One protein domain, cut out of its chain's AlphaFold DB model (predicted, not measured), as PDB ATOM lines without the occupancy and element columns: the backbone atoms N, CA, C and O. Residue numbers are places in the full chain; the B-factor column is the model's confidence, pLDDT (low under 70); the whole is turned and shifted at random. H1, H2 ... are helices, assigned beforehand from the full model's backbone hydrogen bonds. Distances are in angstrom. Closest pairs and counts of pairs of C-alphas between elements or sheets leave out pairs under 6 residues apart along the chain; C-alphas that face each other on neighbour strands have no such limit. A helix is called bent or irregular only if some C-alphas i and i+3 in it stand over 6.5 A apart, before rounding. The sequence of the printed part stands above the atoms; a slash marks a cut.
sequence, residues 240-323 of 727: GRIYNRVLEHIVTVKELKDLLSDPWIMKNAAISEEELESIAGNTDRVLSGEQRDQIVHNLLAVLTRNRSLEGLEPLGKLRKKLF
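What this domain is: This is residues 240 to 323 of the 727 residues of an uncharacterized protein of Nitrosospira sp. NRS527 (UniProt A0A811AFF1). The two longest helices, H5 and H6, make a V that meets at the turn between them, and H2, H3 and H4 cover one side of it, H4 packing on H5 and H3 on H6. H1 stands across the open end of the V, close to the last residues of H6. The printed part has 84 residues with six named helices, H1 to H6 in that order along the chain, and no named strand; the class is all helix. It is compact, with a radius of gyration of the C-alphas of 12.4 A, and spans 31 by 29 by 20 A.

How they stand to each other: Begin at H1, residues 240 to 250, which touches no helix. It is close but not clearly touching to H6, residues 309 to 322, about perpendicular at 86 degrees; their closest C-alphas, those of Leu 247 and Leu 322, are 7.2 A apart. Next comes H2, residues 253 to 260, which touches H4, residues 273 to 280, at a steep tilt of 54 degrees, opposite ways; look at the C-alphas of Val 253 and Ala 280, the closest, 6.2 A apart. H3, residues 263 to 266, touches H6 with the latter's residues 314 to 318 alone, the closest C-alphas being those of Met 266 and Pro 314 at 4.9 A. H4 and H5, residues 289 to 304, form a helical hairpin: they touch at a steep tilt of 44 degrees, opposite ways, with the closest C-alphas, those of Ile 279 and Ile 295, 5.2 A apart. H2 and H5 are near each other, with 5 pairs of C-alphas within 10 A. H5 and H6 touch only at the corner by their link, opposite ways at 36 degrees, only just a steep tilt; the closest C-alphas are those of Leu 303 and Gly 311, 5.1 A apart. H4 and H6 are apart. Every O i to N i+4 pair is within hydrogen-bond range in H2, H4 and H5, against 6 of 7 in H1 and 7 of 10 in H6; H3 is too short for such a pair.

Where its parts are: Find C-alpha 240 at (4.047, 15.273, -56.311); from there H1 runs 15.4 A to C-alpha 250. H2 and H4 have 8 residues each, and H3 has four. H5 starts at C-alpha 289, at (14.899, -0.636, -48.923), and runs 22.6 A. H6 runs 21.3 A to C-alpha 322 at (15.788, 16.072, -51.345); it is neither bent nor irregular, but only just, with C-alphas 311 and 314 lying 6.5 A apart.

The domain as a whole: The C-alphas farthest apart, those of Gly 240 and Glu 274, are 34.2 A apart. The printed part has no cut and no long link. The model's mean pLDDT over the printed part is 83.7; look for values under 70 at residues 268 to 269, 282 to 284 and 306 to 311.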
ATOM      1  N   GLY A 240       3.020  14.924 -57.286       95.62
ATOM      2  CA  GLY A 240       4.047  15.273 -56.311       95.62
ATOM      3  C   GLY A 240       4.447  14.084 -55.437       95.62
ATOM      4  O   GLY A 240       5.633  13.885 -55.166       95.62
ATOM      5  N   ARG A 241       3.485  13.232 -55.061       95.19
ATOM      6  CA  ARG A 241       3.752  12.023 -54.265       95.19
ATOM      7  C   ARG A 241       4.508  10.950 -55.047       95.19
ATOM      8  O   ARG A 241       5.466  10.392 -54.516       95.19
ATOM      9  N   ILE A 242       4.129  10.690 -56.302       95.50
ATOM     10  CA  ILE A 242       4.853   9.772 -57.198       95.50
ATOM     11  C   ILE A 242       6.278  10.282 -57.437       95.50
ATOM     12  O   ILE A 242       7.238   9.518 -57.325       95.50
ATOM     13  N   TYR A 243       6.427  11.579 -57.716       96.69
ATOM     14  CA  TYR A 243       7.721  12.237 -57.873       96.69
ATOM     15  C   TYR A 243       8.609  11.997 -56.655       96.69
ATOM     16  O   TYR A 243       9.692  11.433 -56.796       96.69
ATOM     17  N   ASN A 244       8.136  12.330 -55.454       96.88
ATOM     18  CA  ASN A 244       8.912  12.136 -54.232       96.88
ATOM     19  C   ASN A 244       9.237  10.669 -53.950       96.88
ATOM     20  O   ASN A 244      10.331  10.376 -53.470       96.88
ATOM     21  N   ARG A 245       8.332   9.743 -54.287       94.81
ATOM     22  CA  ARG A 245       8.589   8.311 -54.135       94.81
ATOM     23  C   ARG A 245       9.750   7.843 -55.010       94.81
ATOM     24  O   ARG A 245      10.573   7.062 -54.547       94.81
ATOM     25  N   VAL A 246       9.865   8.344 -56.241       94.38
ATOM     26  CA  VAL A 246      11.035   8.068 -57.090       94.38
ATOM     27  C   VAL A 246      12.287   8.747 -56.543       94.38
ATOM     28  O   VAL A 246      13.326   8.097 -56.462       94.38
ATOM     29  N   LEU A 247      12.194  10.015 -56.118       96.31
ATOM     30  CA  LEU A 247      13.331  10.741 -55.534       96.31
ATOM     31  C   LEU A 247      13.931   9.997 -54.331       96.31
ATOM     32  O   LEU A 247      15.147   9.907 -54.206       96.31
ATOM     33  N   GLU A 248      13.088   9.386 -53.500       93.88
ATOM     34  CA  GLU A 248      13.506   8.590 -52.340       93.88
ATOM     35  C   GLU A 248      14.398   7.398 -52.731       93.88
ATOM     36  O   GLU A 248      15.267   6.995 -51.961       93.88
ATOM     37  N   HIS A 249      14.207   6.843 -53.931       93.31
ATOM     38  CA  HIS A 249      14.876   5.622 -54.394       93.31
ATOM     39  C   HIS A 249      16.073   5.878 -55.307       93.31
ATOM     40  O   HIS A 249      16.869   4.967 -55.527       93.31
ATOM     41  N   ILE A 250      16.211   7.092 -55.847       93.75
ATOM     42  CA  ILE A 250      17.348   7.454 -56.704       93.75
ATOM     43  C   ILE A 250      18.496   8.107 -55.936       93.75
ATOM     44  O   ILE A 250      19.625   8.057 -56.420       93.75
ATOM     45  N   VAL A 251      18.228   8.717 -54.775       92.12
ATOM     46  CA  VAL A 251      19.248   9.376 -53.942       92.12
ATOM     47  C   VAL A 251      20.273   8.352 -53.453       92.12
ATOM     48  O   VAL A 251      19.916   7.270 -52.988       92.12
ATOM     49  N   THR A 252      21.557   8.700 -53.547       90.94
ATOM     50  CA  THR A 252      22.668   7.862 -53.085       90.94
ATOM     51  C   THR A 252      23.179   8.307 -51.717       90.94
ATOM     52  O   THR A 252      22.932   9.422 -51.251       90.94
ATOM     53  N   VAL A 253      23.978   7.440 -51.094       88.31
ATOM     54  CA  VAL A 253      24.712   7.718 -49.849       88.31
ATOM     55  C   VAL A 253      25.562   8.973 -49.966       88.31
ATOM     56  O   VAL A 253      25.653   9.737 -49.011       88.31
ATOM     57  N   LYS A 254      26.174   9.203 -51.132       88.31
ATOM     58  CA  LYS A 254      27.033  10.364 -51.352       88.31
ATOM     59  C   LYS A 254      26.238  11.658 -51.226       88.31
ATOM     60  O   LYS A 254      26.621  12.515 -50.440       88.31
ATOM     61  N   GLU A 255      25.131  11.786 -51.960       90.56
ATOM     62  CA  GLU A 255      24.307  12.996 -51.868       90.56
ATOM     63  C   GLU A 255      23.749  13.183 -50.455       90.56
ATOM     64  O   GLU A 255      23.671  14.310 -49.973       90.56
ATOM     65  N   LEU A 256      23.393  12.093 -49.770       89.69
ATOM     66  CA  LEU A 256      22.940  12.169 -48.387       89.69
ATOM     67  C   LEU A 256      24.047  12.674 -47.450       89.69
ATOM     68  O   LEU A 256      23.794  13.600 -46.685       89.69
ATOM     69  N   LYS A 257      25.260  12.113 -47.524       88.44
ATOM     70  CA  LYS A 257      26.413  12.551 -46.723       88.44
ATOM     71  C   LYS A 257      26.737  14.022 -46.979       88.44
ATOM     72  O   LYS A 257      26.837  14.783 -46.026       88.44
ATOM     73  N   ASP A 258      26.784  14.441 -48.245       89.56
ATOM     74  CA  ASP A 258      27.036  15.838 -48.619       89.56
ATOM     75  C   ASP A 258      26.012  16.796 -47.970       89.56
ATOM     76  O   ASP A 258      26.374  17.878 -47.510       89.56
ATOM     77  N   LEU A 259      24.734  16.399 -47.890       91.25
ATOM     78  CA  LEU A 259      23.676  17.203 -47.263       91.25
ATOM     79  C   LEU A 259      23.702  17.156 -45.728       91.25
ATOM     80  O   LEU A 259      23.402  18.163 -45.088       91.25
ATOM     81  N   LEU A 260      24.028  16.007 -45.134       89.31
ATOM     82  CA  LEU A 260      24.146  15.848 -43.680       89.31
ATOM     83  C   LEU A 260      25.398  16.543 -43.123       89.31
ATOM     84  O   LEU A 260      25.411  16.916 -41.955       89.31
ATOM     85  N   SER A 261      26.416  16.773 -43.950       88.62
ATOM     86  CA  SER A 261      27.599  17.552 -43.574       88.62
ATOM     87  C   SER A 261      27.435  19.061 -43.800       88.62
ATOM     88  O   SER A 261      28.291  19.829 -43.367       88.62
ATOM     89  N   ASP A 262      26.361  19.520 -44.460       89.38
ATOM     90  CA  ASP A 262      26.127  20.942 -44.750       89.38
ATOM     91  C   ASP A 262      25.649  21.698 -43.487       89.38
ATOM     92  O   ASP A 262      24.511  21.499 -43.032       89.38
ATOM     93  N   PRO A 263      26.449  22.641 -42.939       86.38
ATOM     94  CA  PRO A 263      26.070  23.408 -41.751       86.38
ATOM     95  C   PRO A 263      24.821  24.272 -41.959       86.38
ATOM     96  O   PRO A 263      24.121  24.600 -40.999       86.38
ATOM     97  N   TRP A 264      24.490  24.647 -43.198       85.81
ATOM     98  CA  TRP A 264      23.278  25.408 -43.494       85.81
ATOM     99  C   TRP A 264      22.012  24.557 -43.346       85.81
ATOM    100  O   TRP A 264      20.948  25.072 -42.963       85.81
ATOM    101  N   ILE A 265      22.123  23.254 -43.615       86.06
ATOM    102  CA  ILE A 265      21.047  22.276 -43.437       86.06
ATOM    103  C   ILE A 265      20.965  21.867 -41.970       86.06
ATOM    104  O   ILE A 265      19.900  22.003 -41.366       86.06
ATOM    105  N   MET A 266      22.087  21.445 -41.387       84.06
ATOM    106  CA  MET A 266      22.109  20.862 -40.046       84.06
ATOM    107  C   MET A 266      22.122  21.887 -38.908       84.06
ATOM    108  O   MET A 266      21.720  21.558 -37.793       84.06
ATOM    109  N   LYS A 267      22.495  23.148 -39.168       78.25
ATOM    110  CA  LYS A 267      22.613  24.212 -38.153       78.25
ATOM    111  C   LYS A 267      23.377  23.718 -36.910       78.25
ATOM    112  O   LYS A 267      24.522  23.298 -37.019       78.25
ATOM    113  N   ASN A 268      22.735  23.758 -35.739       68.94
ATOM    114  CA  ASN A 268      23.300  23.373 -34.445       68.94
ATOM    115  C   ASN A 268      23.235  21.856 -34.200       68.94
ATOM    116  O   ASN A 268      23.797  21.376 -33.222       68.94
ATOM    117  N   ALA A 269      22.564  21.098 -35.073       69.50
ATOM    118  CA  ALA A 269      22.557  19.640 -35.061       69.50
ATOM    119  C   ALA A 269      23.716  19.089 -35.906       69.50
ATOM    120  O   ALA A 269      23.505  18.215 -36.743       69.50
ATOM    121  N   ALA A 270      24.918  19.650 -35.729       70.12
ATOM    122  CA  ALA A 270      26.114  19.208 -36.437       70.12
ATOM    123  C   ALA A 270      26.297  17.697 -36.238       70.12
ATOM    124  O   ALA A 270      26.318  17.223 -35.100       70.12
ATOM    125  N   ILE A 271      26.374  16.968 -37.350       78.56
ATOM    126  CA  ILE A 271      26.597  15.524 -37.378       78.56
ATOM    127  C   ILE A 271      28.109  15.314 -37.428       78.56
ATOM    128  O   ILE A 271      28.771  15.832 -38.328       78.56
ATOM    129  N   SER A 272      28.666  14.610 -36.442       81.69
ATOM    130  CA  SER A 272      30.081  14.226 -36.462       81.69
ATOM    131  C   SER A 272      30.349  13.201 -37.570       81.69
ATOM    132  O   SER A 272      29.432  12.529 -38.033       81.69
ATOM    133  N   GLU A 273      31.605  13.026 -37.982       83.62
ATOM    134  CA  GLU A 273      31.947  12.007 -38.989       83.62
ATOM    135  C   GLU A 273      31.548  10.590 -38.525       83.62
ATOM    136  O   GLU A 273      31.009   9.807 -39.300       83.62
ATOM    137  N   GLU A 274      31.711  10.290 -37.232       83.31
ATOM    138  CA  GLU A 274      31.279   9.020 -36.626       83.31
ATOM    139  C   GLU A 274      29.752   8.846 -36.695       83.31
ATOM    140  O   GLU A 274      29.247   7.764 -36.999       83.31
ATOM    141  N   GLU A 275      28.992   9.916 -36.452       83.25
ATOM    142  CA  GLU A 275      27.534   9.901 -36.575       83.25
ATOM    143  C   GLU A 275      27.100   9.757 -38.036       83.25
ATOM    144  O   GLU A 275      26.163   9.014 -38.327       83.25
ATOM    145  N   LEU A 276      27.799  10.412 -38.963       83.88
ATOM    146  CA  LEU A 276      27.568  10.310 -40.401       83.88
ATOM    147  C   LEU A 276      27.778   8.870 -40.893       83.88
ATOM    148  O   LEU A 276      26.955   8.341 -41.649       83.88
ATOM    149  N   GLU A 277      28.846   8.215 -40.430       83.69
ATOM    150  CA  GLU A 277      29.090   6.793 -40.668       83.69
ATOM    151  C   GLU A 277      28.015   5.915 -40.019       83.69
ATOM    152  O   GLU A 277      27.545   4.976 -40.656       83.69
ATOM    153  N   SER A 278      27.550   6.244 -38.811       81.38
ATOM    154  CA  SER A 278      26.460   5.500 -38.162       81.38
ATOM    155  C   SER A 278      25.125   5.622 -38.910       81.38
ATOM    156  O   SER A 278      24.341   4.674 -38.944       81.38
ATOM    157  N   ILE A 279      24.857   6.774 -39.535       78.81
ATOM    158  CA  ILE A 279      23.611   7.035 -40.260       78.81
ATOM    159  C   ILE A 279      23.643   6.360 -41.628       78.81
ATOM    160  O   ILE A 279      22.719   5.623 -41.953       78.81
ATOM    161  N   ALA A 280      24.678   6.618 -42.431       77.75
ATOM    162  CA  ALA A 280      24.692   6.258 -43.850       77.75
ATOM    163  C   ALA A 280      25.665   5.113 -44.203       77.75
ATOM    164  O   ALA A 280      25.534   4.487 -45.261       77.75
ATOM    165  N   GLY A 281      26.630   4.817 -43.328       77.50
ATOM    166  CA  GLY A 281      27.675   3.819 -43.552       77.50
ATOM    167  C   GLY A 281      28.564   4.112 -44.766       77.50
ATOM    168  O   GLY A 281      28.537   5.195 -45.353       77.50
ATOM    169  N   ASN A 282      29.353   3.114 -45.166       68.19
ATOM    170  CA  ASN A 282      30.052   3.065 -46.459       68.19
ATOM    171  C   ASN A 282      29.335   2.069 -47.378       68.19
ATOM    172  O   ASN A 282      29.900   1.060 -47.791       68.19
ATOM    173  N   THR A 283      28.041   2.309 -47.585       65.94
ATOM    174  CA  THR A 283      27.140   1.401 -48.300       65.94
ATOM    175  C   THR A 283      27.239   1.561 -49.819       65.94
ATOM    176  O   THR A 283      27.879   2.483 -50.334       65.94
ATOM    177  N   ASP A 284      26.636   0.609 -50.534       64.19
ATOM    178  CA  ASP A 284      26.606   0.547 -51.992       64.19
ATOM    179  C   ASP A 284      26.118   1.853 -52.635       64.19
ATOM    180  O   ASP A 284      25.381   2.650 -52.051       64.19
ATOM    181  N   ARG A 285      26.470   2.048 -53.912       76.56
ATOM    182  CA  ARG A 285      25.994   3.193 -54.704       76.56
ATOM    183  C   ARG A 285      24.463   3.264 -54.778       76.56
ATOM    184  O   ARG A 285      23.913   4.352 -54.939       76.56
ATOM    185  N   VAL A 286      23.790   2.118 -54.681       87.88
ATOM    186  CA  VAL A 286      22.332   1.986 -54.718       87.88
ATOM    187  C   VAL A 286      21.861   1.498 -53.358       87.88
ATOM    188  O   VAL A 286      22.193   0.389 -52.954       87.88
ATOM    189  N   LEU A 287      21.068   2.316 -52.672       88.38
ATOM    190  CA  LEU A 287      20.505   1.948 -51.380       88.38
ATOM    191  C   LEU A 287      19.412   0.883 -51.551       88.38
ATOM    192  O   LEU A 287      18.507   1.040 -52.374       88.38
ATOM    193  N   SER A 288      19.447  -0.169 -50.740       86.81
ATOM    194  CA  SER A 288      18.328  -1.101 -50.588       86.81
ATOM    195  C   SER A 288      17.201  -0.475 -49.752       86.81
ATOM    196  O   SER A 288      17.389   0.540 -49.075       86.81
ATOM    197  N   GLY A 289      16.009  -1.081 -49.774       84.56
ATOM    198  CA  GLY A 289      14.899  -0.636 -48.923       84.56
ATOM    199  C   GLY A 289      15.222  -0.717 -47.428       84.56
ATOM    200  O   GLY A 289      14.895   0.198 -46.682       84.56
ATOM    201  N   GLU A 290      15.921  -1.771 -47.008       84.88
ATOM    202  CA  GLU A 290      16.348  -1.962 -45.617       84.88
ATOM    203  C   GLU A 290      17.394  -0.925 -45.190       84.88
ATOM    204  O   GLU A 290      17.283  -0.344 -44.113       84.88
ATOM    205  N   GLN A 291      18.361  -0.615 -46.061       88.50
ATOM    206  CA  GLN A 291      19.344   0.439 -45.796       88.50
ATOM    207  C   GLN A 291      18.670   1.810 -45.656       88.50
ATOM    208  O   GLN A 291      19.023   2.567 -44.755       88.50
ATOM    209  N   ARG A 292      17.674   2.129 -46.498       88.44
ATOM    210  CA  ARG A 292      16.889   3.369 -46.365       88.44
ATOM    211  C   ARG A 292      16.126   3.432 -45.044       88.44
ATOM    212  O   ARG A 292      16.178   4.466 -44.382       88.44
ATOM    213  N   ASP A 293      15.450   2.349 -44.653       87.00
ATOM    214  CA  ASP A 293      14.740   2.293 -43.370       87.00
ATOM    215  C   ASP A 293      15.714   2.538 -42.202       87.00
ATOM    216  O   ASP A 293      15.432   3.355 -41.324       87.00
ATOM    217  N   GLN A 294      16.891   1.899 -42.227       88.50
ATOM    218  CA  GLN A 294      17.916   2.063 -41.194       88.50
ATOM    219  C   GLN A 294      18.479   3.491 -41.147       88.50
ATOM    220  O   GLN A 294      18.642   4.048 -40.063       88.50
ATOM    221  N   ILE A 295      18.735   4.104 -42.309       88.31
ATOM    222  CA  ILE A 295      19.173   5.504 -42.414       88.31
ATOM    223  C   ILE A 295      18.153   6.428 -41.750       88.31
ATOM    224  O   ILE A 295      18.524   7.286 -40.950       88.31
ATOM    225  N   VAL A 296      16.865   6.260 -42.067       86.06
ATOM    226  CA  VAL A 296      15.793   7.079 -41.487       86.06
ATOM    227  C   VAL A 296      15.723   6.871 -39.976       86.06
ATOM    228  O   VAL A 296      15.664   7.852 -39.234       86.06
ATOM    229  N   HIS A 297      15.781   5.620 -39.516       87.19
ATOM    230  CA  HIS A 297      15.780   5.280 -38.096       87.19
ATOM    231  C   HIS A 297      16.934   5.965 -37.342       87.19
ATOM    232  O   HIS A 297      16.706   6.681 -36.364       87.19
ATOM    233  N   ASN A 298      18.164   5.812 -37.839       88.19
ATOM    234  CA  ASN A 298      19.367   6.376 -37.227       88.19
ATOM    235  C   ASN A 298      19.345   7.906 -37.249       88.19
ATOM    236  O   ASN A 298      19.649   8.546 -36.242       88.19
ATOM    237  N   LEU A 299      18.923   8.507 -38.365       85.56
ATOM    238  CA  LEU A 299      18.807   9.957 -38.490       85.56
ATOM    239  C   LEU A 299      17.805  10.529 -37.479       85.56
ATOM    240  O   LEU A 299      18.094  11.525 -36.817       85.56
ATOM    241  N   LEU A 300      16.638   9.896 -37.325       82.44
ATOM    242  CA  LEU A 300      15.647  10.315 -36.335       82.44
ATOM    243  C   LEU A 300      16.191  10.183 -34.908       82.44
ATOM    244  O   LEU A 300      16.008  11.107 -34.114       82.44
ATOM    245  N   ALA A 301      16.884   9.090 -34.584       83.75
ATOM    246  CA  ALA A 301      17.496   8.895 -33.271       83.75
ATOM    247  C   ALA A 301      18.529   9.993 -32.947       83.75
ATOM    248  O   ALA A 301      18.485  10.585 -31.866       83.75
ATOM    249  N   VAL A 302      19.400  10.331 -33.905       82.56
ATOM    250  CA  VAL A 302      20.410  11.392 -33.751       82.56
ATOM    251  C   VAL A 302      19.759  12.763 -33.568       82.56
ATOM    252  O   VAL A 302      20.155  13.522 -32.684       82.56
ATOM    253  N   LEU A 303      18.733  13.089 -34.356       79.25
ATOM    254  CA  LEU A 303      18.114  14.417 -34.328       79.25
ATOM    255  C   LEU A 303      17.154  14.636 -33.157       79.25
ATOM    256  O   LEU A 303      16.899  15.778 -32.780       79.25
ATOM    257  N   THR A 304      16.654  13.565 -32.540       76.38
ATOM    258  CA  THR A 304      15.700  13.651 -31.421       76.38
ATOM    259  C   THR A 304      16.320  13.388 -30.044       76.38
ATOM    260  O   THR A 304      15.632  13.541 -29.033       76.38
ATOM    261  N   ARG A 305      17.626  13.086 -29.967       75.69
ATOM    262  CA  ARG A 305      18.350  12.738 -28.723       75.69
ATOM    263  C   ARG A 305      18.184  13.723 -27.560       75.69
ATOM    264  O   ARG A 305      18.129  13.302 -26.411       75.69
ATOM    265  N   ASN A 306      18.037  15.017 -27.850       65.19
ATOM    266  CA  ASN A 306      17.918  16.069 -26.833       65.19
ATOM    267  C   ASN A 306      16.466  16.486 -26.538       65.19
ATOM    268  O   ASN A 306      16.249  17.440 -25.796       65.19
ATOM    269  N   ARG A 307      15.468  15.799 -27.121       55.59
ATOM    270  CA  ARG A 307      14.024  16.087 -26.975       55.59
ATOM    271  C   ARG A 307      13.622  17.557 -27.210       55.59
ATOM    272  O   ARG A 307      12.553  17.971 -26.767       55.59
ATOM    273  N   SER A 308      14.438  18.348 -27.907       57.66
ATOM    274  CA  SER A 308      14.085  19.716 -28.280       57.66
ATOM    275  C   SER A 308      13.331  19.714 -29.610       57.66
ATOM    276  O   SER A 308      13.706  19.028 -30.561       57.66
ATOM    277  N   LEU A 309      12.267  20.518 -29.699       54.59
ATOM    278  CA  LEU A 309      11.562  20.782 -30.962       54.59
ATOM    279  C   LEU A 309      12.497  21.397 -32.027       54.59
ATOM    280  O   LEU A 309      12.225  21.295 -33.221       54.59
ATOM    281  N   GLU A 310      13.631  21.967 -31.603       57.03
ATOM    282  CA  GLU A 310      14.702  22.481 -32.466       57.03
ATOM    283  C   GLU A 310      15.351  21.388 -33.340       57.03
ATOM    284  O   GLU A 310      15.805  21.685 -34.445       57.03
ATOM    285  N   GLY A 311      15.326  20.116 -32.915       59.28
ATOM    286  CA  GLY A 311      15.863  18.982 -33.683       59.28
ATOM    287  C   GLY A 311      15.097  18.651 -34.973       59.28
ATOM    288  O   GLY A 311      15.606  17.931 -35.830       59.28
ATOM    289  N   LEU A 312      13.888  19.197 -35.160       70.50
ATOM    290  CA  LEU A 312      13.059  18.955 -36.349       70.50
ATOM    291  C   LEU A 312      13.310  19.959 -37.488       70.50
ATOM    292  O   LEU A 312      12.958  19.679 -38.637       70.50
ATOM    293  N   GLU A 313      13.936  21.112 -37.218       80.56
ATOM    294  CA  GLU A 313      14.263  22.086 -38.269       80.56
ATOM    295  C   GLU A 313      15.236  21.504 -39.321       80.56
ATOM    296  O   GLU A 313      14.940  21.626 -40.519       80.56
ATOM    297  N   PRO A 314      16.337  20.818 -38.935       85.06
ATOM    298  CA  PRO A 314      17.218  20.137 -39.884       85.06
ATOM    299  C   PRO A 314      16.491  19.119 -40.767       85.06
ATOM    300  O   PRO A 314      16.692  19.120 -41.980       85.06
ATOM    301  N   LEU A 315      15.571  18.320 -40.205       84.56
ATOM    302  CA  LEU A 315      14.744  17.387 -40.985       84.56
ATOM    303  C   LEU A 315      13.901  18.121 -42.029       84.56
ATOM    304  O   LEU A 315      13.846  17.715 -43.190       84.56
ATOM    305  N   GLY A 316      13.270  19.231 -41.642       86.81
ATOM    306  CA  GLY A 316      12.485  20.057 -42.556       86.81
ATOM    307  C   GLY A 316      13.323  20.637 -43.700       86.81
ATOM    308  O   GLY A 316      12.853  20.683 -44.842       86.81
ATOM    309  N   LYS A 317      14.562  21.059 -43.422       89.81
ATOM    310  CA  LYS A 317      15.506  21.567 -44.430       89.81
ATOM    311  C   LYS A 317      16.028  20.469 -45.348       89.81
ATOM    312  O   LYS A 317      15.995  20.654 -46.564       89.81
ATOM    313  N   LEU A 318      16.448  19.337 -44.786       90.81
ATOM    314  CA  LEU A 318      16.906  18.172 -45.538       90.81
ATOM    315  C   LEU A 318      15.809  17.690 -46.490       90.81
ATOM    316  O   LEU A 318      16.043  17.543 -47.690       90.81
ATOM    317  N   ARG A 319      14.573  17.573 -45.988       92.44
ATOM    318  CA  ARG A 319      13.403  17.237 -46.802       92.44
ATOM    319  C   ARG A 319      13.237  18.189 -47.985       92.44
ATOM    320  O   ARG A 319      13.079  17.725 -49.104       92.44
ATOM    321  N   LYS A 320      13.306  19.507 -47.764       92.44
ATOM    322  CA  LYS A 320      13.177  20.523 -48.831       92.44
ATOM    323  C   LYS A 320      14.315  20.485 -49.859       92.44
ATOM    324  O   LYS A 320      14.165  21.048 -50.940       92.44
ATOM    325  N   LYS A 321      15.468  19.892 -49.527       93.81
ATOM    326  CA  LYS A 321      16.592  19.723 -50.461       93.81
ATOM    327  C   LYS A 321      16.458  18.460 -51.305       93.81
ATOM    328  O   LYS A 321      16.806  18.505 -52.484       93.81
ATOM    329  N   LEU A 322      15.958  17.380 -50.706       94.75
ATOM    330  CA  LEU A 322      15.788  16.072 -51.345       94.75
ATOM    331  C   LEU A 322      14.480  15.946 -52.136       94.75
ATOM    332  O   LEU A 322      14.451  15.279 -53.165       94.75
ATOM    333  N   PHE A 323      13.413  16.591 -51.668       96.62
ATOM    334  CA  PHE A 323      12.044  16.376 -52.132       96.62
ATOM    335  C   PHE A 323      11.341  17.687 -52.476       96.62
ATOM    336  O   PHE A 323      11.761  18.774 -52.074       96.62
TER     337      PHE A 323